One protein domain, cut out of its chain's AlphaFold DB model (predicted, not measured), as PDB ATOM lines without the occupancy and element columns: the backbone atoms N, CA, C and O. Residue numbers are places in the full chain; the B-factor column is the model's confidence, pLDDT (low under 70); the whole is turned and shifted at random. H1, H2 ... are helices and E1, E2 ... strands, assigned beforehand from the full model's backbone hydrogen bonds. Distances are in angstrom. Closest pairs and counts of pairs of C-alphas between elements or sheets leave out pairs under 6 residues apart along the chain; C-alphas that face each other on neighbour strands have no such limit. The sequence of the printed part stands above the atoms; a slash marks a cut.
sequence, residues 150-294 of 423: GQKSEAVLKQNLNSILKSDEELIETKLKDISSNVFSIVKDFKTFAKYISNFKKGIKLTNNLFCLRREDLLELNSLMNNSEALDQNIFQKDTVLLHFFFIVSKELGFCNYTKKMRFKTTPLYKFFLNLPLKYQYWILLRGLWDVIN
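What this domain is: This is residues 150 to 294 of the 423 residues of an uncharacterized protein of Candidatus Lokiarchaeota archaeon (UniProt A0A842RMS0). This is a compact cluster of crossed helices: H3 and H5 make the core, H7 packs between them and a side formed by H1 and H2, and H4 sits with two long loops at the opposite end. The small hairpin E1 E2 packs on H3 and H5, and H6 lies between H1 and H3. The printed part has 145 residues, in the order H1 H2 H3 H4 H5 E1 E2 H6 H7, mostly helix, and its one sheet, E1 - E2, is antiparallel. It is compact, with a radius of gyration of the C-alphas of 15.3 A, and spans 44 by 35 by 27 A.

Where its parts are: Find C-alpha 154 at (146.660, 172.255, 157.458); from there H1 runs 20.0 A through residues 154 to 167. H2 follows at residues 169 to 175. H3, residues 185 to 199, is 21.0 A long and begins at C-alpha 185 at (129.650, 187.776, 172.060). Next come H4, residues 215 to 224, 14.3 A, and H5, residues 242 to 252, 15.2 A. The strands are E1, residues 256 to 258, and E2, residues 263 to 266. H6 has residues 268 to 274. H7, residues 278 to 292, covers 19.8 A and ends at C-alpha 292 at (134.511, 181.181, 152.774).

How they stand to each other: Start at H7, the hub, which touches four helices. It touches H5 about perpendicular at 80 degrees, the closest C-alphas being those of Val 249 and Gly 288, 5.9 A apart. Residues 186 to 187 of H3 touch it at 86 degrees, with C-alphas of Val 187 and Tyr 282 5.8 A apart. Residues 161 to 165 of H1 touch it at 74 degrees, closest at Leu 165 and Tyr 280, C-alphas 7.1 A apart. H2 only just touches H7, with 3 pairs of C-alphas within 8 A, the closest those of Ile 172 and Lys 279 at 6.8 A. Farther out, H3 touches H4 at a steep tilt of 50 degrees, opposite ways, closest at the C-alphas of Phe 193 and Leu 221, 6.4 A. H6 and H3 are near each other. In the hairpin E1 and E2, look for N 257 and O 265, 2.9 A apart, and N 265 and O 257, 3.0 A. In all seven helices every O i to N i+4 pair is within hydrogen-bond range.

The domain as a whole: The two C-alphas farthest apart are those of Glu 170 and Gln 233, 45.2 A. The printed part has no cut. The links H3 to H4 and H4 to H5 are long; in the first, residues 204 to 205 pair antiparallel with residues 263 to 264 of E2. The mean pLDDT of the printed part is 84.5; look for values under 70 at residues 150 to 153, 155, 178, 181, 207 to 211 and 259 to 262.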
ATOM      1  N   GLY A 150     139.000 167.241 148.415       51.06
ATOM      2  CA  GLY A 150     140.240 166.688 148.967       51.06
ATOM      3  C   GLY A 150     140.850 167.573 150.051       51.06
ATOM      4  O   GLY A 150     141.130 168.739 149.795       51.06
ATOM      5  N   GLN A 151     140.975 167.029 151.268       51.41
ATOM      6  CA  GLN A 151     141.372 167.760 152.475       51.41
ATOM      7  C   GLN A 151     142.453 168.806 152.173       51.41
ATOM      8  O   GLN A 151     143.616 168.450 151.967       51.41
ATOM      9  N   LYS A 152     142.077 170.098 152.159       58.88
ATOM     10  CA  LYS A 152     143.059 171.189 152.111       58.88
ATOM     11  C   LYS A 152     144.018 170.957 153.275       58.88
ATOM     12  O   LYS A 152     143.582 170.750 154.410       58.88
ATOM     13  N   SER A 153     145.316 170.903 152.986       66.38
ATOM     14  CA  SER A 153     146.300 170.607 154.021       66.38
ATOM     15  C   SER A 153     146.250 171.680 155.110       66.38
ATOM     16  O   SER A 153     145.914 172.839 154.852       66.38
ATOM     17  N   GLU A 154     146.614 171.309 156.338       70.56
ATOM     18  CA  GLU A 154     146.660 172.255 157.458       70.56
ATOM     19  C   GLU A 154     147.522 173.487 157.128       70.56
ATOM     20  O   GLU A 154     147.172 174.606 157.495       70.56
ATOM     21  N   ALA A 155     148.610 173.293 156.374       69.81
ATOM     22  CA  ALA A 155     149.497 174.361 155.924       69.81
ATOM     23  C   ALA A 155     148.795 175.361 154.992       69.81
ATOM     24  O   ALA A 155     148.904 176.565 155.214       69.81
ATOM     25  N   VAL A 156     148.032 174.874 154.006       71.38
ATOM     26  CA  VAL A 156     147.262 175.725 153.079       71.38
ATOM     27  C   VAL A 156     146.191 176.505 153.835       71.38
ATOM     28  O   VAL A 156     146.060 177.714 153.669       71.38
ATOM     29  N   LEU A 157     145.461 175.845 154.737       76.50
ATOM     30  CA  LEU A 157     144.430 176.501 155.547       76.50
ATOM     31  C   LEU A 157     145.031 177.575 156.465       76.50
ATOM     32  O   LEU A 157     144.495 178.679 156.566       76.50
ATOM     33  N   LYS A 158     146.187 177.298 157.076       81.75
ATOM     34  CA  LYS A 158     146.924 178.282 157.878       81.75
ATOM     35  C   LYS A 158     147.401 179.468 157.041       81.75
ATOM     36  O   LYS A 158     147.308 180.606 157.495       81.75
ATOM     37  N   GLN A 159     147.906 179.215 155.835       78.44
ATOM     38  CA  GLN A 159     148.334 180.262 154.910       78.44
ATOM     39  C   GLN A 159     147.160 181.160 154.511       78.44
ATOM     40  O   GLN A 159     147.296 182.380 154.565       78.44
ATOM     41  N   ASN A 160     145.998 180.578 154.208       78.44
ATOM     42  CA  ASN A 160     144.787 181.330 153.879       78.44
ATOM     43  C   ASN A 160     144.332 182.216 155.045       78.44
ATOM     44  O   ASN A 160     144.048 183.395 154.843       78.44
ATOM     45  N   LEU A 161     144.331 181.687 156.274       86.38
ATOM     46  CA  LEU A 161     144.021 182.476 157.472       86.38
ATOM     47  C   LEU A 161     144.996 183.645 157.646       86.38
ATOM     48  O   LEU A 161     144.565 184.773 157.862       86.38
ATOM     49  N   ASN A 162     146.300 183.400 157.510       85.06
ATOM     50  CA  ASN A 162     147.304 184.460 157.597       85.06
ATOM     51  C   ASN A 162     147.132 185.512 156.494       85.06
ATOM     52  O   ASN A 162     147.310 186.695 156.764       85.06
ATOM     53  N   SER A 163     146.767 185.094 155.279       83.94
ATOM     54  CA  SER A 163     146.486 185.999 154.162       83.94
ATOM     55  C   SER A 163     145.328 186.943 154.493       83.94
ATOM     56  O   SER A 163     145.496 188.155 154.398       83.94
ATOM     57  N   ILE A 164     144.212 186.402 155.005       84.75
ATOM     58  CA  ILE A 164     143.046 187.185 155.454       84.75
ATOM     59  C   ILE A 164     143.439 188.207 156.528       84.75
ATOM     60  O   ILE A 164     143.014 189.357 156.490       84.75
ATOM     61  N   LEU A 165     144.239 187.794 157.517       87.62
ATOM     62  CA  LEU A 165     144.639 188.703 158.591       87.62
ATOM     63  C   LEU A 165     145.580 189.800 158.101       87.62
ATOM     64  O   LEU A 165     145.464 190.935 158.551       87.62
ATOM     65  N   LYS A 166     146.496 189.462 157.190       86.62
ATOM     66  CA  LYS A 166     147.468 190.404 156.636       86.62
ATOM     67  C   LYS A 166     146.809 191.413 155.698       86.62
ATOM     68  O   LYS A 166     147.148 192.589 155.763       86.62
ATOM     69  N   SER A 167     145.881 190.980 154.839       81.56
ATOM     70  CA  SER A 167     145.194 191.882 153.903       81.56
ATOM     71  C   SER A 167     144.355 192.932 154.626       81.56
ATOM     72  O   SER A 167     144.225 194.056 154.151       81.56
ATOM     73  N   ASP A 168     143.816 192.571 155.792       86.56
ATOM     74  CA  ASP A 168     142.829 193.377 156.501       86.56
ATOM     75  C   ASP A 168     143.375 193.983 157.805       86.56
ATOM     76  O   ASP A 168     142.606 194.526 158.595       86.56
ATOM     77  N   GLU A 169     144.687 193.916 158.059       87.44
ATOM     78  CA  GLU A 169     145.296 194.324 159.335       87.44
ATOM     79  C   GLU A 169     144.959 195.774 159.709       87.44
ATOM     80  O   GLU A 169     144.452 196.037 160.801       87.44
ATOM     81  N   GLU A 170     145.136 196.715 158.777       85.62
ATOM     82  CA  GLU A 170     144.787 198.125 158.985       85.62
ATOM     83  C   GLU A 170     143.290 198.297 159.294       85.62
ATOM     84  O   GLU A 170     142.891 199.089 160.154       85.62
ATOM     85  N   LEU A 171     142.432 197.533 158.616       83.62
ATOM     86  CA  LEU A 171     140.988 197.591 158.812       83.62
ATOM     87  C   LEU A 171     140.599 197.084 160.205       83.62
ATOM     88  O   LEU A 171     139.801 197.727 160.896       83.62
ATOM     89  N   ILE A 172     141.180 195.960 160.623       87.62
ATOM     90  CA  ILE A 172     140.993 195.360 161.947       87.62
ATOM     91  C   ILE A 172     141.434 196.355 163.022       87.62
ATOM     92  O   ILE A 172     140.672 196.641 163.950       87.62
ATOM     93  N   GLU A 173     142.630 196.924 162.877       86.19
ATOM     94  CA  GLU A 173     143.220 197.841 163.852       86.19
ATOM     95  C   GLU A 173     142.469 199.169 163.960       86.19
ATOM     96  O   GLU A 173     142.308 199.701 165.056       86.19
ATOM     97  N   THR A 174     141.953 199.702 162.853       82.25
ATOM     98  CA  THR A 174     141.293 201.018 162.849       82.25
ATOM     99  C   THR A 174     139.794 200.955 163.127       82.25
ATOM    100  O   THR A 174     139.241 201.890 163.711       82.25
ATOM    101  N   LYS A 175     139.090 199.898 162.700       80.00
ATOM    102  CA  LYS A 175     137.616 199.833 162.787       80.00
ATOM    103  C   LYS A 175     137.110 198.997 163.945       80.00
ATOM    104  O   LYS A 175     135.979 199.234 164.379       80.00
ATOM    105  N   LEU A 176     137.926 198.075 164.460       81.44
ATOM    106  CA  LEU A 176     137.552 197.239 165.600       81.44
ATOM    107  C   LEU A 176     138.115 197.725 166.946       81.44
ATOM    108  O   LEU A 176     137.829 197.103 167.967       81.44
ATOM    109  N   LYS A 177     138.862 198.840 166.968       72.31
ATOM    110  CA  LYS A 177     139.525 199.382 168.170       72.31
ATOM    111  C   LYS A 177     138.563 199.734 169.308       72.31
ATOM    112  O   LYS A 177     138.794 199.333 170.441       72.31
ATOM    113  N   ASP A 178     137.465 200.417 168.982       68.81
ATOM    114  CA  ASP A 178     136.529 200.992 169.965       68.81
ATOM    115  C   ASP A 178     135.199 200.223 170.035       68.81
ATOM    116  O   ASP A 178     134.130 200.782 170.295       68.81
ATOM    117  N   ILE A 179     135.228 198.933 169.705       74.50
ATOM    118  CA  ILE A 179     134.033 198.095 169.704       74.50
ATOM    119  C   ILE A 179     133.718 197.622 171.122       74.50
ATOM    120  O   ILE A 179     134.581 197.113 171.834       74.50
ATOM    121  N   SER A 180     132.448 197.743 171.515       72.81
ATOM    122  CA  SER A 180     131.985 197.263 172.814       72.81
ATOM    123  C   SER A 180     132.149 195.748 172.953       72.81
ATOM    124  O   SER A 180     131.966 194.985 172.004       72.81
ATOM    125  N   SER A 181     132.415 195.288 174.177       69.81
ATOM    126  CA  SER A 181     132.584 193.864 174.502       69.81
ATOM    127  C   SER A 181     131.420 192.974 174.050       69.81
ATOM    128  O   SER A 181     131.618 191.782 173.822       69.81
ATOM    129  N   ASN A 182     130.218 193.543 173.918       70.69
ATOM    130  CA  ASN A 182     129.002 192.825 173.537       70.69
ATOM    131  C   ASN A 182     128.986 192.418 172.058       70.69
ATOM    132  O   ASN A 182     128.356 191.423 171.723       70.69
ATOM    133  N   VAL A 183     129.706 193.127 171.185       76.38
ATOM    134  CA  VAL A 183     129.852 192.748 169.765       76.38
ATOM    135  C   VAL A 183     130.710 191.489 169.609       76.38
ATOM    136  O   VAL A 183     130.539 190.715 168.674       76.38
ATOM    137  N   PHE A 184     131.607 191.231 170.562       84.06
ATOM    138  CA  PHE A 184     132.431 190.026 170.572       84.06
ATOM    139  C   PHE A 184     131.726 188.809 171.196       84.06
ATOM    140  O   PHE A 184     132.373 187.782 171.415       84.06
ATOM    141  N   SER A 185     130.422 188.891 171.492       88.88
ATOM    142  CA  SER A 185     129.650 187.776 172.060       88.88
ATOM    143  C   SER A 185     129.653 186.552 171.141       88.88
ATOM    144  O   SER A 185     129.882 185.447 171.623       88.88
ATOM    145  N   ILE A 186     129.569 186.747 169.820       93.69
ATOM    146  CA  ILE A 186     129.664 185.656 168.840       93.69
ATOM    147  C   ILE A 186     130.999 184.900 168.924       93.69
ATOM    148  O   ILE A 186     131.035 183.683 168.770       93.69
ATOM    149  N   VAL A 187     132.105 185.587 169.239       95.69
ATOM    150  CA  VAL A 187     133.411 184.935 169.429       95.69
ATOM    151  C   VAL A 187     133.426 184.120 170.716       95.69
ATOM    152  O   VAL A 187     133.992 183.028 170.747       95.69
ATOM    153  N   LYS A 188     132.814 184.637 171.790       94.81
ATOM    154  CA  LYS A 188     132.676 183.894 173.050       94.81
ATOM    155  C   LYS A 188     131.848 182.630 172.835       94.81
ATOM    156  O   LYS A 188     132.279 181.562 173.254       94.81
ATOM    157  N   ASP A 189     130.741 182.736 172.111       96.38
ATOM    158  CA  ASP A 189     129.873 181.598 171.817       96.38
ATOM    159  C   ASP A 189     130.549 180.584 170.893       96.38
ATOM    160  O   ASP A 189     130.474 179.382 171.141       96.38
ATOM    161  N   PHE A 190     131.313 181.042 169.896       97.62
ATOM    162  CA  PHE A 190     132.122 180.149 169.069       97.62
ATOM    163  C   PHE A 190     133.189 179.405 169.891       97.62
ATOM    164  O   PHE A 190     133.423 178.213 169.686       97.62
ATOM    165  N   LYS A 191     133.823 180.074 170.865       96.75
ATOM    166  CA  LYS A 191     134.746 179.417 171.806       96.75
ATOM    167  C   LYS A 191     134.031 178.400 172.680       96.75
ATOM    168  O   LYS A 191     134.589 177.328 172.897       96.75
ATOM    169  N   THR A 192     132.830 178.705 173.168       96.88
ATOM    170  CA  THR A 192     131.997 177.745 173.906       96.88
ATOM    171  C   THR A 192     131.720 176.515 173.048       96.88
ATOM    172  O   THR A 192     132.014 175.399 173.475       96.88
ATOM    173  N   PHE A 193     131.275 176.722 171.809       97.31
ATOM    174  CA  PHE A 193     131.023 175.669 170.829       97.31
ATOM    175  C   PHE A 193     132.246 174.771 170.599       97.31
ATOM    176  O   PHE A 193     132.192 173.551 170.769       97.31
ATOM    177  N   ALA A 194     133.388 175.367 170.263       95.38
ATOM    178  CA  ALA A 194     134.594 174.608 169.961       95.38
ATOM    179  C   ALA A 194     135.225 173.980 171.218       95.38
ATOM    180  O   ALA A 194     135.781 172.881 171.140       95.38
ATOM    181  N   LYS A 195     135.098 174.615 172.393       95.62
ATOM    182  CA  LYS A 195     135.506 174.034 173.683       95.62
ATOM    183  C   LYS A 195     134.678 172.794 174.006       95.62
ATOM    184  O   LYS A 195     135.270 171.766 174.332       95.62
ATOM    185  N   TYR A 196     133.356 172.868 173.858       96.56
ATOM    186  CA  TYR A 196     132.465 171.724 174.035       96.56
ATOM    187  C   TYR A 196     132.903 170.554 173.147       96.56
ATOM    188  O   TYR A 196     133.164 169.472 173.664       96.56
ATOM    189  N   ILE A 197     133.152 170.788 171.850       94.75
ATOM    190  CA  ILE A 197     133.692 169.764 170.936       94.75
ATOM    191  C   ILE A 197     135.033 169.202 171.424       94.75
ATOM    192  O   ILE A 197     135.240 167.985 171.402       94.75
ATOM    193  N   SER A 198     135.947 170.066 171.871       92.25
ATOM    194  CA  SER A 198     137.292 169.665 172.306       92.25
ATOM    195  C   SER A 198     137.310 168.818 173.584       92.25
ATOM    196  O   SER A 198     138.243 168.034 173.771       92.25
ATOM    197  N   ASN A 199     136.276 168.916 174.430       93.31
ATOM    198  CA  ASN A 199     136.151 168.102 175.645       93.31
ATOM    199  C   ASN A 199     135.985 166.608 175.319       93.31
ATOM    200  O   ASN A 199     136.368 165.740 176.105       93.31
ATOM    201  N   PHE A 200     135.480 166.281 174.128       88.44
ATOM    202  CA  PHE A 200     135.376 164.904 173.668       88.44
ATOM    203  C   PHE A 200     136.686 164.483 172.998       88.44
ATOM    204  O   PHE A 200     136.917 164.764 171.825       88.44
ATOM    205  N   LYS A 201     137.532 163.712 173.699       78.56
ATOM    206  CA  LYS A 201     138.843 163.237 173.188       78.56
ATOM    207  C   LYS A 201     138.774 162.554 171.811       78.56
ATOM    208  O   LYS A 201     139.718 162.626 171.030       78.56
ATOM    209  N   LYS A 202     137.664 161.871 171.507       76.75
ATOM    210  CA  LYS A 202     137.421 161.211 170.208       76.75
ATOM    211  C   LYS A 202     136.614 162.078 169.224       76.75
ATOM    212  O   LYS A 202     136.314 161.609 168.133       76.75
ATOM    213  N   GLY A 203     136.250 163.301 169.592       84.44
ATOM    214  CA  GLY A 203     135.264 164.147 168.918       84.44
ATOM    215  C   GLY A 203     133.823 163.804 169.303       84.44
ATOM    216  O   GLY A 203     133.556 162.735 169.865       84.44
ATOM    217  N   ILE A 204     132.893 164.689 168.965       89.25
ATOM    218  CA  ILE A 204     131.448 164.497 169.140       89.25
ATOM    219  C   ILE A 204     130.927 163.575 168.047       89.25
ATOM    220  O   ILE A 204     131.337 163.692 166.895       89.25
ATOM    221  N   LYS A 205     130.046 162.637 168.398       81.50
ATOM    222  CA  LYS A 205     129.405 161.758 167.414       81.50
ATOM    223  C   LYS A 205     128.362 162.556 166.627       81.50
ATOM    224  O   LYS A 205     127.502 163.181 167.235       81.50
ATOM    225  N   LEU A 206     128.420 162.501 165.302       76.06
ATOM    226  CA  LEU A 206     127.396 163.094 164.444       76.06
ATOM    227  C   LEU A 206     126.233 162.126 164.227       76.06
ATOM    228  O   LEU A 206     126.390 160.908 164.366       76.06
ATOM    229  N   THR A 207     125.061 162.663 163.901       67.06
ATOM    230  CA  THR A 207     123.959 161.854 163.384       67.06
ATOM    231  C   THR A 207     124.394 161.248 162.059       67.06
ATOM    232  O   THR A 207     125.006 161.927 161.235       67.06
ATOM    233  N   ASN A 208     124.103 159.958 161.873       48.16
ATOM    234  CA  ASN A 208     124.510 159.245 160.672       48.16
ATOM    235  C   ASN A 208     123.921 159.961 159.449       48.16
ATOM    236  O   ASN A 208     124.676 160.535 158.680       48.16
ATOM    237  N   ASN A 209     122.596 160.065 159.347       48.25
ATOM    238  CA  ASN A 209     121.899 160.440 158.108       48.25
ATOM    239  C   ASN A 209     122.174 161.851 157.559       48.25
ATOM    240  O   ASN A 209     121.960 162.053 156.369       48.25
ATOM    241  N   LEU A 210     122.603 162.812 158.387       55.06
ATOM    242  CA  LEU A 210     122.620 164.242 158.026       55.06
ATOM    243  C   LEU A 210     123.927 164.974 158.382       55.06
ATOM    244  O   LEU A 210     123.971 166.200 158.286       55.06
ATOM    245  N   PHE A 211     124.951 164.269 158.887       64.81
ATOM    246  CA  PHE A 211     126.208 164.868 159.379       64.81
ATOM    247  C   PHE A 211     126.014 166.038 160.349       64.81
ATOM    248  O   PHE A 211     126.822 166.963 160.401       64.81
ATOM    249  N   CYS A 212     124.944 166.008 161.133       77.06
ATOM    250  CA  CYS A 212     124.622 167.072 162.069       77.06
ATOM    251  C   CYS A 212     125.013 166.667 163.488       77.06
ATOM    252  O   CYS A 212     125.125 165.486 163.826       77.06
ATOM    253  N   LEU A 213     125.192 167.661 164.346       84.69
ATOM    254  CA  LEU A 213     125.200 167.471 165.786       84.69
ATOM    255  C   LEU A 213     123.889 166.805 166.214       84.69
ATOM    256  O   LEU A 213     122.823 167.047 165.641       84.69
ATOM    257  N   ARG A 214     123.981 165.924 167.212       86.06
ATOM    258  CA  ARG A 214     122.804 165.255 167.767       86.06
ATOM    259  C   ARG A 214     121.968 166.277 168.522       86.06
ATOM    260  O   ARG A 214     122.498 167.254 169.039       86.06
ATOM    261  N   ARG A 215     120.666 166.020 168.634       87.56
ATOM    262  CA  ARG A 215     119.741 166.913 169.341       87.56
ATOM    263  C   ARG A 215     120.200 167.225 170.770       87.56
ATOM    264  O   ARG A 215     120.156 168.381 171.162       87.56
ATOM    265  N   GLU A 216     120.670 166.226 171.516       90.12
ATOM    266  CA  GLU A 216     121.213 166.432 172.868       90.12
ATOM    267  C   GLU A 216     122.393 167.413 172.877       90.12
ATOM    268  O   GLU A 216     122.390 168.360 173.655       90.12
ATOM    269  N   ASP A 217     123.329 167.261 171.934       92.38
ATOM    270  CA  ASP A 217     124.488 168.144 171.803       92.38
ATOM    271  C   ASP A 217     124.060 169.565 171.405       92.38
ATOM    272  O   ASP A 217     124.648 170.531 171.878       92.38
ATOM    273  N   LEU A 218     123.038 169.707 170.551       91.81
ATOM    274  CA  LEU A 218     122.484 171.009 170.160       91.81
ATOM    275  C   LEU A 218     121.845 171.733 171.347       91.81
ATOM    276  O   LEU A 218     122.125 172.910 171.555       91.81
ATOM    277  N   LEU A 219     121.007 171.038 172.121       91.75
ATOM    278  CA  LEU A 219     120.336 171.609 173.290       91.75
ATOM    279  C   LEU A 219     121.350 172.011 174.366       91.75
ATOM    280  O   LEU A 219     121.257 173.111 174.912       91.75
ATOM    281  N   GLU A 220     122.341 171.156 174.627       94.88
ATOM    282  CA  GLU A 220     123.402 171.449 175.587       94.88
ATOM    283  C   GLU A 220     124.234 172.655 175.133       94.88
ATOM    284  O   GLU A 220     124.331 173.644 175.862       94.88
ATOM    285  N   LEU A 221     124.746 172.642 173.899       95.50
ATOM    286  CA  LEU A 221     125.492 173.766 173.327       95.50
ATOM    287  C   LEU A 221     124.711 175.079 173.386       95.50
ATOM    288  O   LEU A 221     125.270 176.101 173.781       95.50
ATOM    289  N   ASN A 222     123.428 175.047 173.027       94.44
ATOM    290  CA  ASN A 222     122.571 176.224 173.036       94.44
ATOM    291  C   ASN A 222     122.406 176.806 174.445       94.44
ATOM    292  O   ASN A 222     122.457 178.020 174.612       94.44
ATOM    293  N   SER A 223     122.272 175.951 175.464       94.94
ATOM    294  CA  SER A 223     122.167 176.390 176.864       94.94
ATOM    295  C   SER A 223     123.468 176.967 177.434       94.94
ATOM    296  O   SER A 223     123.431 177.742 178.387       94.94
ATOM    297  N   LEU A 224     124.619 176.617 176.849       95.81
ATOM    298  CA  LEU A 224     125.933 177.132 177.246       95.81
ATOM    299  C   LEU A 224     126.301 178.461 176.560       95.81
ATOM    300  O   LEU A 224     127.272 179.109 176.963       95.81
ATOM    301  N   MET A 225     125.594 178.851 175.498       93.19
ATOM    302  CA  MET A 225     125.882 180.062 174.723       93.19
ATOM    303  C   MET A 225     125.256 181.310 175.354       93.19
ATOM    304  O   MET A 225     124.169 181.264 175.921       93.19
ATOM    305  N   ASN A 226     125.927 182.457 175.214       91.00
ATOM    306  CA  ASN A 226     125.390 183.745 175.662       91.00
ATOM    307  C   ASN A 226     124.189 184.170 174.811       91.00
ATOM    308  O   ASN A 226     123.260 184.787 175.321       91.00
ATOM    309  N   ASN A 227     124.227 183.858 173.515       87.38
ATOM    310  CA  ASN A 227     123.139 184.112 172.583       87.38
ATOM    311  C   ASN A 227     122.385 182.809 172.267       87.38
ATOM    312  O   ASN A 227     122.446 182.309 171.145       87.38
ATOM    313  N   SER A 228     121.715 182.232 173.267       88.56
ATOM    314  CA  SER A 228     120.904 181.023 173.082       88.56
ATOM    315  C   SER A 228     119.713 181.284 172.153       88.56
ATOM    316  O   SER A 228     118.990 182.270 172.322       88.56
ATOM    317  N   GLU A 229     119.467 180.376 171.218       88.06
ATOM    318  CA  GLU A 229     118.314 180.386 170.319       88.06
ATOM    319  C   GLU A 229     117.096 179.724 170.985       88.06
ATOM    320  O   GLU A 229     117.234 178.814 171.806       88.06
ATOM    321  N   ALA A 230     115.885 180.157 170.633       86.00
ATOM    322  CA  ALA A 230     114.667 179.452 171.026       86.00
ATOM    323  C   ALA A 230     114.526 178.200 170.147       86.00
ATOM    324  O   ALA A 230     114.322 178.317 168.942       86.00
ATOM    325  N   LEU A 231     114.696 177.014 170.739       84.06
ATOM    326  CA  LEU A 231     114.717 175.748 170.005       84.06
ATOM    327  C   LEU A 231     113.451 174.929 170.261       84.06
ATOM    328  O   LEU A 231     113.088 174.676 171.410       84.06
ATOM    329  N   ASP A 232     112.837 174.448 169.182       78.88
ATOM    330  CA  ASP A 232     111.695 173.540 169.244       78.88
ATOM    331  C   ASP A 232     112.093 172.115 169.645       78.88
ATOM    332  O   ASP A 232     113.248 171.685 169.547       78.88
ATOM    333  N   GLN A 233     111.096 171.317 170.036       74.50
ATOM    334  CA  GLN A 233     111.311 169.912 170.380       74.50
ATOM    335  C   GLN A 233     111.831 169.077 169.197       74.50
ATOM    336  O   GLN A 233     112.550 168.115 169.424       74.50
ATOM    337  N   ASN A 234     111.539 169.428 167.944       76.69
ATOM    338  CA  ASN A 234     111.977 168.657 166.770       76.69
ATOM    339  C   ASN A 234     113.103 169.345 165.981       76.69
ATOM    340  O   ASN A 234     113.210 169.166 164.772       76.69
ATOM    341  N   ILE A 235     113.935 170.134 166.665       82.38
ATOM    342  CA  ILE A 235     114.981 170.947 166.038       82.38
ATOM    343  C   ILE A 235     116.078 170.109 165.356       82.38
ATOM    344  O   ILE A 235     116.657 169.197 165.961       82.38
ATOM    345  N   PHE A 236     116.436 170.474 164.121       82.69
ATOM    346  CA  PHE A 236     117.662 170.016 163.466       82.69
ATOM    347  C   PHE A 236     118.737 171.104 163.503       82.69
ATOM    348  O   PHE A 236     118.443 172.296 163.524       82.69
ATOM    349  N   GLN A 237     120.015 170.709 163.436       85.81
ATOM    350  CA  GLN A 237     121.119 171.677 163.410       85.81
ATOM    351  C   GLN A 237     120.918 172.726 162.315       85.81
ATOM    352  O   GLN A 237     121.140 173.896 162.581       85.81
ATOM    353  N   LYS A 238     120.492 172.333 161.105       84.06
ATOM    354  CA  LYS A 238     120.298 173.272 159.986       84.06
ATOM    355  C   LYS A 238     119.197 174.306 160.239       84.06
ATOM    356  O   LYS A 238     119.209 175.360 159.616       84.06
ATOM    357  N   ASP A 239     118.277 174.040 161.159       81.06
ATOM    358  CA  ASP A 239     117.209 174.980 161.503       81.06
ATOM    359  C   ASP A 239     117.712 176.069 162.465       81.06
ATOM    360  O   ASP A 239     117.220 177.192 162.424       81.06
ATOM    361  N   THR A 240     118.781 175.795 163.220       87.75
ATOM    362  CA  THR A 240     119.488 176.807 164.024       87.75
ATOM    363  C   THR A 240     120.268 177.786 163.141       87.75
ATOM    364  O   THR A 240     120.671 177.463 162.017       87.75
ATOM    365  N   VAL A 241     120.493 178.996 163.633       90.19
ATOM    366  CA  VAL A 241     121.277 180.035 162.961       90.19
ATOM    367  C   VAL A 241     122.747 179.930 163.365       90.19
ATOM    368  O   VAL A 241     123.613 179.730 162.509       90.19
ATOM    369  N   LEU A 242     123.051 180.053 164.659       93.38
ATOM    370  CA  LEU A 242     124.421 180.131 165.164       93.38
ATOM    371  C   LEU A 242     125.101 178.774 165.170       93.38
ATOM    372  O   LEU A 242     126.226 178.667 164.684       93.38
ATOM    373  N   LEU A 243     124.449 177.733 165.691       94.31
ATOM    374  CA  LEU A 243     125.075 176.408 165.773       94.31
ATOM    375  C   LEU A 243     125.343 175.832 164.379       94.31
ATOM    376  O   LEU A 243     126.399 175.234 164.151       94.31
ATOM    377  N   HIS A 244     124.443 176.067 163.422       92.31
ATOM    378  CA  HIS A 244     124.674 175.690 162.031       92.31
ATOM    379  C   HIS A 244     125.846 176.450 161.407       92.31
ATOM    380  O   HIS A 244     126.741 175.829 160.824       92.31
ATOM    381  N   PHE A 245     125.881 177.774 161.582       94.69
ATOM    382  CA  PHE A 245     126.989 178.604 161.124       94.69
ATOM    383  C   PHE A 245     128.321 178.163 161.737       94.69
ATOM    384  O   PHE A 245     129.277 177.934 161.001       94.69
ATOM    385  N   PHE A 246     128.391 177.969 163.057       97.19
ATOM    386  CA  PHE A 246     129.600 177.532 163.759       97.19
ATOM    387  C   PHE A 246     130.097 176.176 163.275       97.19
ATOM    388  O   PHE A 246     131.302 175.989 163.075       97.19
ATOM    389  N   PHE A 247     129.185 175.241 163.031       92.81
ATOM    390  CA  PHE A 247     129.532 173.944 162.474       92.81
ATOM    391  C   PHE A 247     130.161 174.060 161.082       92.81
ATOM    392  O   PHE A 247     131.218 173.477 160.839       92.81
ATOM    393  N   ILE A 248     129.560 174.842 160.184       88.38
ATOM    394  CA  ILE A 248     130.078 175.002 158.821       88.38
ATOM    395  C   ILE A 248     131.380 175.804 158.835       88.38
ATOM    396  O   ILE A 248     132.382 175.345 158.292       88.38
ATOM    397  N   VAL A 249     131.410 176.966 159.489       93.12
ATOM    398  CA  VAL A 249     132.573 177.865 159.467       93.12
ATOM    399  C   VAL A 249     133.797 177.213 160.103       93.12
ATOM    400  O   VAL A 249     134.905 177.360 159.597       93.12
ATOM    401  N   SER A 250     133.613 176.428 161.172       93.56
ATOM    402  CA  SER A 250     134.723 175.703 161.794       93.56
ATOM    403  C   SER A 250     135.281 174.612 160.889       93.56
ATOM    404  O   SER A 250     136.491 174.397 160.908       93.56
ATOM    405  N   LYS A 251     134.444 173.951 160.084       86.69
ATOM    406  CA  LYS A 251     134.907 172.994 159.075       86.69
ATOM    407  C   LYS A 251     135.685 173.703 157.966       86.69
ATOM    408  O   LYS A 251     136.813 173.319 157.679       86.69
ATOM    409  N   GLU A 252     135.104 174.738 157.365       81.94
ATOM    410  CA  GLU A 252     135.686 175.393 156.186       81.94
ATOM    411  C   GLU A 252     136.985 176.149 156.496       81.94
ATOM    412  O   GLU A 252     137.920 176.135 155.701       81.94
ATOM    413  N   LEU A 253     137.089 176.745 157.687       86.94
ATOM    414  CA  LEU A 253     138.330 177.365 158.165       86.94
ATOM    415  C   LEU A 253     139.339 176.344 158.718       86.94
ATOM    416  O   LEU A 253     140.423 176.717 159.170       86.94
ATOM    417  N   GLY A 254     138.992 175.055 158.720       83.69
ATOM    418  CA  GLY A 254     139.867 173.983 159.177       83.69
ATOM    419  C   GLY A 254     140.003 173.859 160.687       83.69
ATOM    420  O   GLY A 254     140.840 173.085 161.139       83.69
ATOM    421  N   PHE A 255     139.223 174.588 161.485       93.81
ATOM    422  CA  PHE A 255     139.235 174.504 162.951       93.81
ATOM    423  C   PHE A 255     138.676 173.186 163.471       93.81
ATOM    424  O   PHE A 255     139.085 172.724 164.537       93.81
ATOM    425  N   CYS A 256     137.761 172.578 162.724       89.88
ATOM    426  CA  CYS A 256     137.217 171.260 162.989       89.88
ATOM    427  C   CYS A 256     137.282 170.385 161.734       89.88
ATOM    428  O   CYS A 256     137.302 170.881 160.613       89.88
ATOM    429  N   ASN A 257     137.317 169.067 161.922       80.19
ATOM    430  CA  ASN A 257     137.248 168.099 160.830       80.19
ATOM    431  C   ASN A 257     136.507 166.830 161.277       80.19
ATOM    432  O   ASN A 257     136.364 166.550 162.475       80.19
ATOM    433  N   TYR A 258     136.069 166.040 160.305       75.75
ATOM    434  CA  TYR A 258     135.515 164.718 160.517       75.75
ATOM    435  C   TYR A 258     136.622 163.682 160.671       75.75
ATOM    436  O   TYR A 258     137.658 163.690 160.006       75.75
ATOM    437  N   THR A 259     136.391 162.741 161.572       65.44
ATOM    438  CA  THR A 259     137.130 161.480 161.587       65.44
ATOM    439  C   THR A 259     136.438 160.464 160.688       65.44
ATOM    440  O   THR A 259     135.226 160.529 160.495       65.44
ATOM    441  N   LYS A 260     137.174 159.427 160.270       54.47
ATOM    442  CA  LYS A 260     136.615 158.251 159.575       54.47
ATOM    443  C   LYS A 260     135.461 157.563 160.328       54.47
ATOM    444  O   LYS A 260     134.749 156.762 159.747       54.47
ATOM    445  N   LYS A 261     135.293 157.840 161.628       59.81
ATOM    446  CA  LYS A 261     134.231 157.292 162.488       59.81
ATOM    447  C   LYS A 261     133.091 158.288 162.731       59.81
ATOM    448  O   LYS A 261     132.446 158.200 163.774       59.81
ATOM    449  N   MET A 262     132.879 159.251 161.830       64.00
ATOM    450  CA  MET A 262     131.771 160.215 161.917       64.00
ATOM    451  C   MET A 262     131.794 161.045 163.202       64.00
ATOM    452  O   MET A 262     130.767 161.317 163.826       64.00
ATOM    453  N   ARG A 263     133.003 161.413 163.637       76.81
ATOM    454  CA  ARG A 263     133.184 162.268 164.814       76.81
ATOM    455  C   ARG A 263     133.728 163.619 164.413       76.81
ATOM    456  O   ARG A 263     134.740 163.665 163.716       76.81
ATOM    457  N   PHE A 264     133.075 164.674 164.876       85.06
ATOM    458  CA  PHE A 264     133.498 166.051 164.689       85.06
ATOM    459  C   PHE A 264     134.471 166.429 165.797       85.06
ATOM    460  O   PHE A 264     134.157 166.286 166.980       85.06
ATOM    461  N   LYS A 265     135.683 166.834 165.424       86.56
ATOM    462  CA  LYS A 265     136.753 167.153 166.372       86.56
ATOM    463  C   LYS A 265     137.469 168.430 165.968       86.56
ATOM    464  O   LYS A 265     137.604 168.708 164.780       86.56
ATOM    465  N   THR A 266     138.011 169.134 166.952       92.06
ATOM    466  CA  THR A 266     138.903 170.273 166.718       92.06
ATOM    467  C   THR A 266     140.248 169.829 166.136       92.06
ATOM    468  O   THR A 266     140.727 168.723 166.411       92.06
ATOM    469  N   THR A 267     140.889 170.710 165.378       88.81
ATOM    470  CA  THR A 267     142.232 170.541 164.799       88.81
ATOM    471  C   THR A 267     143.252 171.449 165.513       88.81
ATOM    472  O   THR A 267     142.864 172.295 166.326       88.81
ATOM    473  N   PRO A 268     144.563 171.336 165.223       88.75
ATOM    474  CA  PRO A 268     145.555 172.287 165.727       88.75
ATOM    475  C   PRO A 268     145.295 173.747 165.309       88.75
ATOM    476  O   PRO A 268     145.630 174.656 166.071       88.75
ATOM    477  N   LEU A 269     144.628 173.995 164.172       90.19
ATOM    478  CA  LEU A 269     144.277 175.353 163.726       90.19
ATOM    479  C   LEU A 269     143.309 176.061 164.672       90.19
ATOM    480  O   LEU A 269     143.353 177.284 164.786       90.19
ATOM    481  N   TYR A 270     142.488 175.318 165.417       94.00
ATOM    482  CA  TYR A 270     141.666 175.925 166.460       94.00
ATOM    483  C   TYR A 270     142.527 176.556 167.569       94.00
ATOM    484  O   TYR A 270     142.227 177.651 168.036       94.00
ATOM    485  N   LYS A 271     143.648 175.926 167.950       92.19
ATOM    486  CA  LYS A 271     144.584 176.519 168.925       92.19
ATOM    487  C   LYS A 271     145.243 177.782 168.375       92.19
ATOM    488  O   LYS A 271     145.400 178.747 169.112       92.19
ATOM    489  N   PHE A 272     145.590 177.787 167.086       92.06
ATOM    490  CA  PHE A 272     146.070 178.995 166.413       92.06
ATOM    491  C   PHE A 272     145.041 180.127 166.519       92.06
ATOM    492  O   PHE A 272     145.387 181.211 166.979       92.06
ATOM    493  N   PHE A 273     143.774 179.855 166.198       94.62
ATOM    494  CA  PHE A 273     142.685 180.822 166.337       94.62
ATOM    495  C   PHE A 273     142.555 181.360 167.771       94.62
ATOM    496  O   PHE A 273     142.438 182.568 167.965       94.62
ATOM    497  N   LEU A 274     142.627 180.491 168.785       94.38
ATOM    498  CA  LEU A 274     142.523 180.894 170.191       94.38
ATOM    499  C   LEU A 274     143.628 181.856 170.643       94.38
ATOM    500  O   LEU A 274     143.364 182.685 171.516       94.38
ATOM    501  N   ASN A 275     144.819 181.764 170.048       95.00
ATOM    502  CA  ASN A 275     145.965 182.612 170.383       95.00
ATOM    503  C   ASN A 275     145.901 184.009 169.744       95.00
ATOM    504  O   ASN A 275     146.698 184.876 170.095       95.00
ATOM    505  N   LEU A 276     144.975 184.246 168.811       93.94
ATOM    506  CA  LEU A 276     144.805 185.560 168.191       93.94
ATOM    507  C   LEU A 276     144.121 186.546 169.153       93.94
ATOM    508  O   LEU A 276     143.291 186.128 169.961       93.94
ATOM    509  N   PRO A 277     144.363 187.865 169.048       92.75
ATOM    510  CA  PRO A 277     143.580 188.840 169.799       92.75
ATOM    511  C   PRO A 277     142.095 188.807 169.394       92.75
ATOM    512  O   PRO A 277     141.748 188.489 168.255       92.75
ATOM    513  N   LEU A 278     141.199 189.182 170.313       91.88
ATOM    514  CA  LEU A 278     139.743 189.013 170.159       91.88
ATOM    515  C   LEU A 278     139.170 189.630 168.868       91.88
ATOM    516  O   LEU A 278     138.307 189.035 168.227       91.88
ATOM    517  N   LYS A 279     139.688 190.791 168.454       92.00
ATOM    518  CA  LYS A 279     139.294 191.474 167.212       92.00
ATOM    519  C   LYS A 279     139.647 190.685 165.945       92.00
ATOM    520  O   LYS A 279     138.847 190.649 165.016       92.00
ATOM    521  N   TYR A 280     140.784 189.989 165.931       93.75
ATOM    522  CA  TYR A 280     141.190 189.124 164.819       93.75
ATOM    523  C   TYR A 280     140.348 187.848 164.782       93.75
ATOM    524  O   TYR A 280     139.943 187.404 163.714       93.75
ATOM    525  N   GLN A 281     140.014 187.290 165.949       95.38
ATOM    526  CA  GLN A 281     139.104 186.145 166.042       95.38
ATOM    527  C   GLN A 281     137.712 186.482 165.493       95.38
ATOM    528  O   GLN A 281     137.157 185.733 164.693       95.38
ATOM    529  N   TYR A 282     137.173 187.638 165.885       94.94
ATOM    530  CA  TYR A 282     135.931 188.177 165.335       94.94
ATOM    531  C   TYR A 282     136.011 188.330 163.816       94.94
ATOM    532  O   TYR A 282     135.120 187.872 163.100       94.94
ATOM    533  N   TRP A 283     137.096 188.935 163.329       93.88
ATOM    534  CA  TRP A 283     137.280 189.192 161.908       93.88
ATOM    535  C   TRP A 283     137.347 187.907 161.083       93.88
ATOM    536  O   TRP A 283     136.686 187.811 160.056       93.88
ATOM    537  N   ILE A 284     138.062 186.887 161.560       94.69
ATOM    538  CA  ILE A 284     138.133 185.580 160.897       94.69
ATOM    539  C   ILE A 284     136.753 184.936 160.774       94.69
ATOM    540  O   ILE A 284     136.423 184.418 159.712       94.69
ATOM    541  N   LEU A 285     135.934 184.966 161.831       96.12
ATOM    542  CA  LEU A 285     134.577 184.416 161.763       96.12
ATOM    543  C   LEU A 285     133.709 185.205 160.778       96.12
ATOM    544  O   LEU A 285     132.961 184.606 160.006       96.12
ATOM    545  N   LEU A 286     133.845 186.532 160.764       94.94
ATOM    546  CA  LEU A 286     133.124 187.391 159.831       94.94
ATOM    547  C   LEU A 286     133.538 187.126 158.377       94.94
ATOM    548  O   LEU A 286     132.668 186.963 157.528       94.94
ATOM    549  N   ARG A 287     134.839 187.030 158.081       91.50
ATOM    550  CA  ARG A 287     135.341 186.652 156.747       91.50
ATOM    551  C   ARG A 287     134.983 185.210 156.397       91.50
ATOM    552  O   ARG A 287     134.727 184.915 155.238       91.50
ATOM    553  N   GLY A 288     134.874 184.330 157.391       90.94
ATOM    554  CA  GLY A 288     134.333 182.984 157.233       90.94
ATOM    555  C   GLY A 288     132.905 183.004 156.685       90.94
ATOM    556  O   GLY A 288     132.619 182.338 155.694       90.94
ATOM    557  N   LEU A 289     132.027 183.822 157.275       92.00
ATOM    558  CA  LEU A 289     130.685 184.061 156.736       92.00
ATOM    559  C   LEU A 289     130.733 184.742 155.363       92.00
ATOM    560  O   LEU A 289     129.954 184.393 154.485       92.00
ATOM    561  N   TRP A 290     131.597 185.742 155.191       90.25
ATOM    562  CA  TRP A 290     131.565 186.610 154.019       90.25
ATOM    563  C   TRP A 290     132.168 185.970 152.765       90.25
ATOM    564  O   TRP A 290     131.578 186.099 151.707       90.25
ATOM    565  N   ASP A 291     133.298 185.266 152.858       83.81
ATOM    566  CA  ASP A 291     134.051 184.799 151.678       83.81
ATOM    567  C   ASP A 291     134.280 183.305 151.606       83.81
ATOM    568  O   ASP A 291     134.594 182.794 150.535       83.81
ATOM    569  N   VAL A 292     134.169 182.604 152.729       80.75
ATOM    570  CA  VAL A 292     134.511 181.181 152.774       80.75
ATOM    571  C   VAL A 292     133.259 180.325 152.630       80.75
ATOM    572  O   VAL A 292     133.247 179.343 151.891       80.75
ATOM    573  N   ILE A 293     132.187 180.685 153.331       80.69
ATOM    574  CA  ILE A 293     130.940 179.932 153.293       80.69
ATOM    575  C   ILE A 293     130.054 180.489 152.193       80.69
ATOM    576  O   ILE A 293     129.545 181.601 152.306       80.69
ATOM    577  N   ASN A 294     129.763 179.666 151.187       76.94
ATOM    578  CA  ASN A 294     128.671 179.993 150.286       76.94
ATOM    579  C   ASN A 294     127.350 180.015 151.073       76.94
ATOM    580  O   ASN A 294     126.964 179.009 151.673       76.94
TER     581      ASN A 294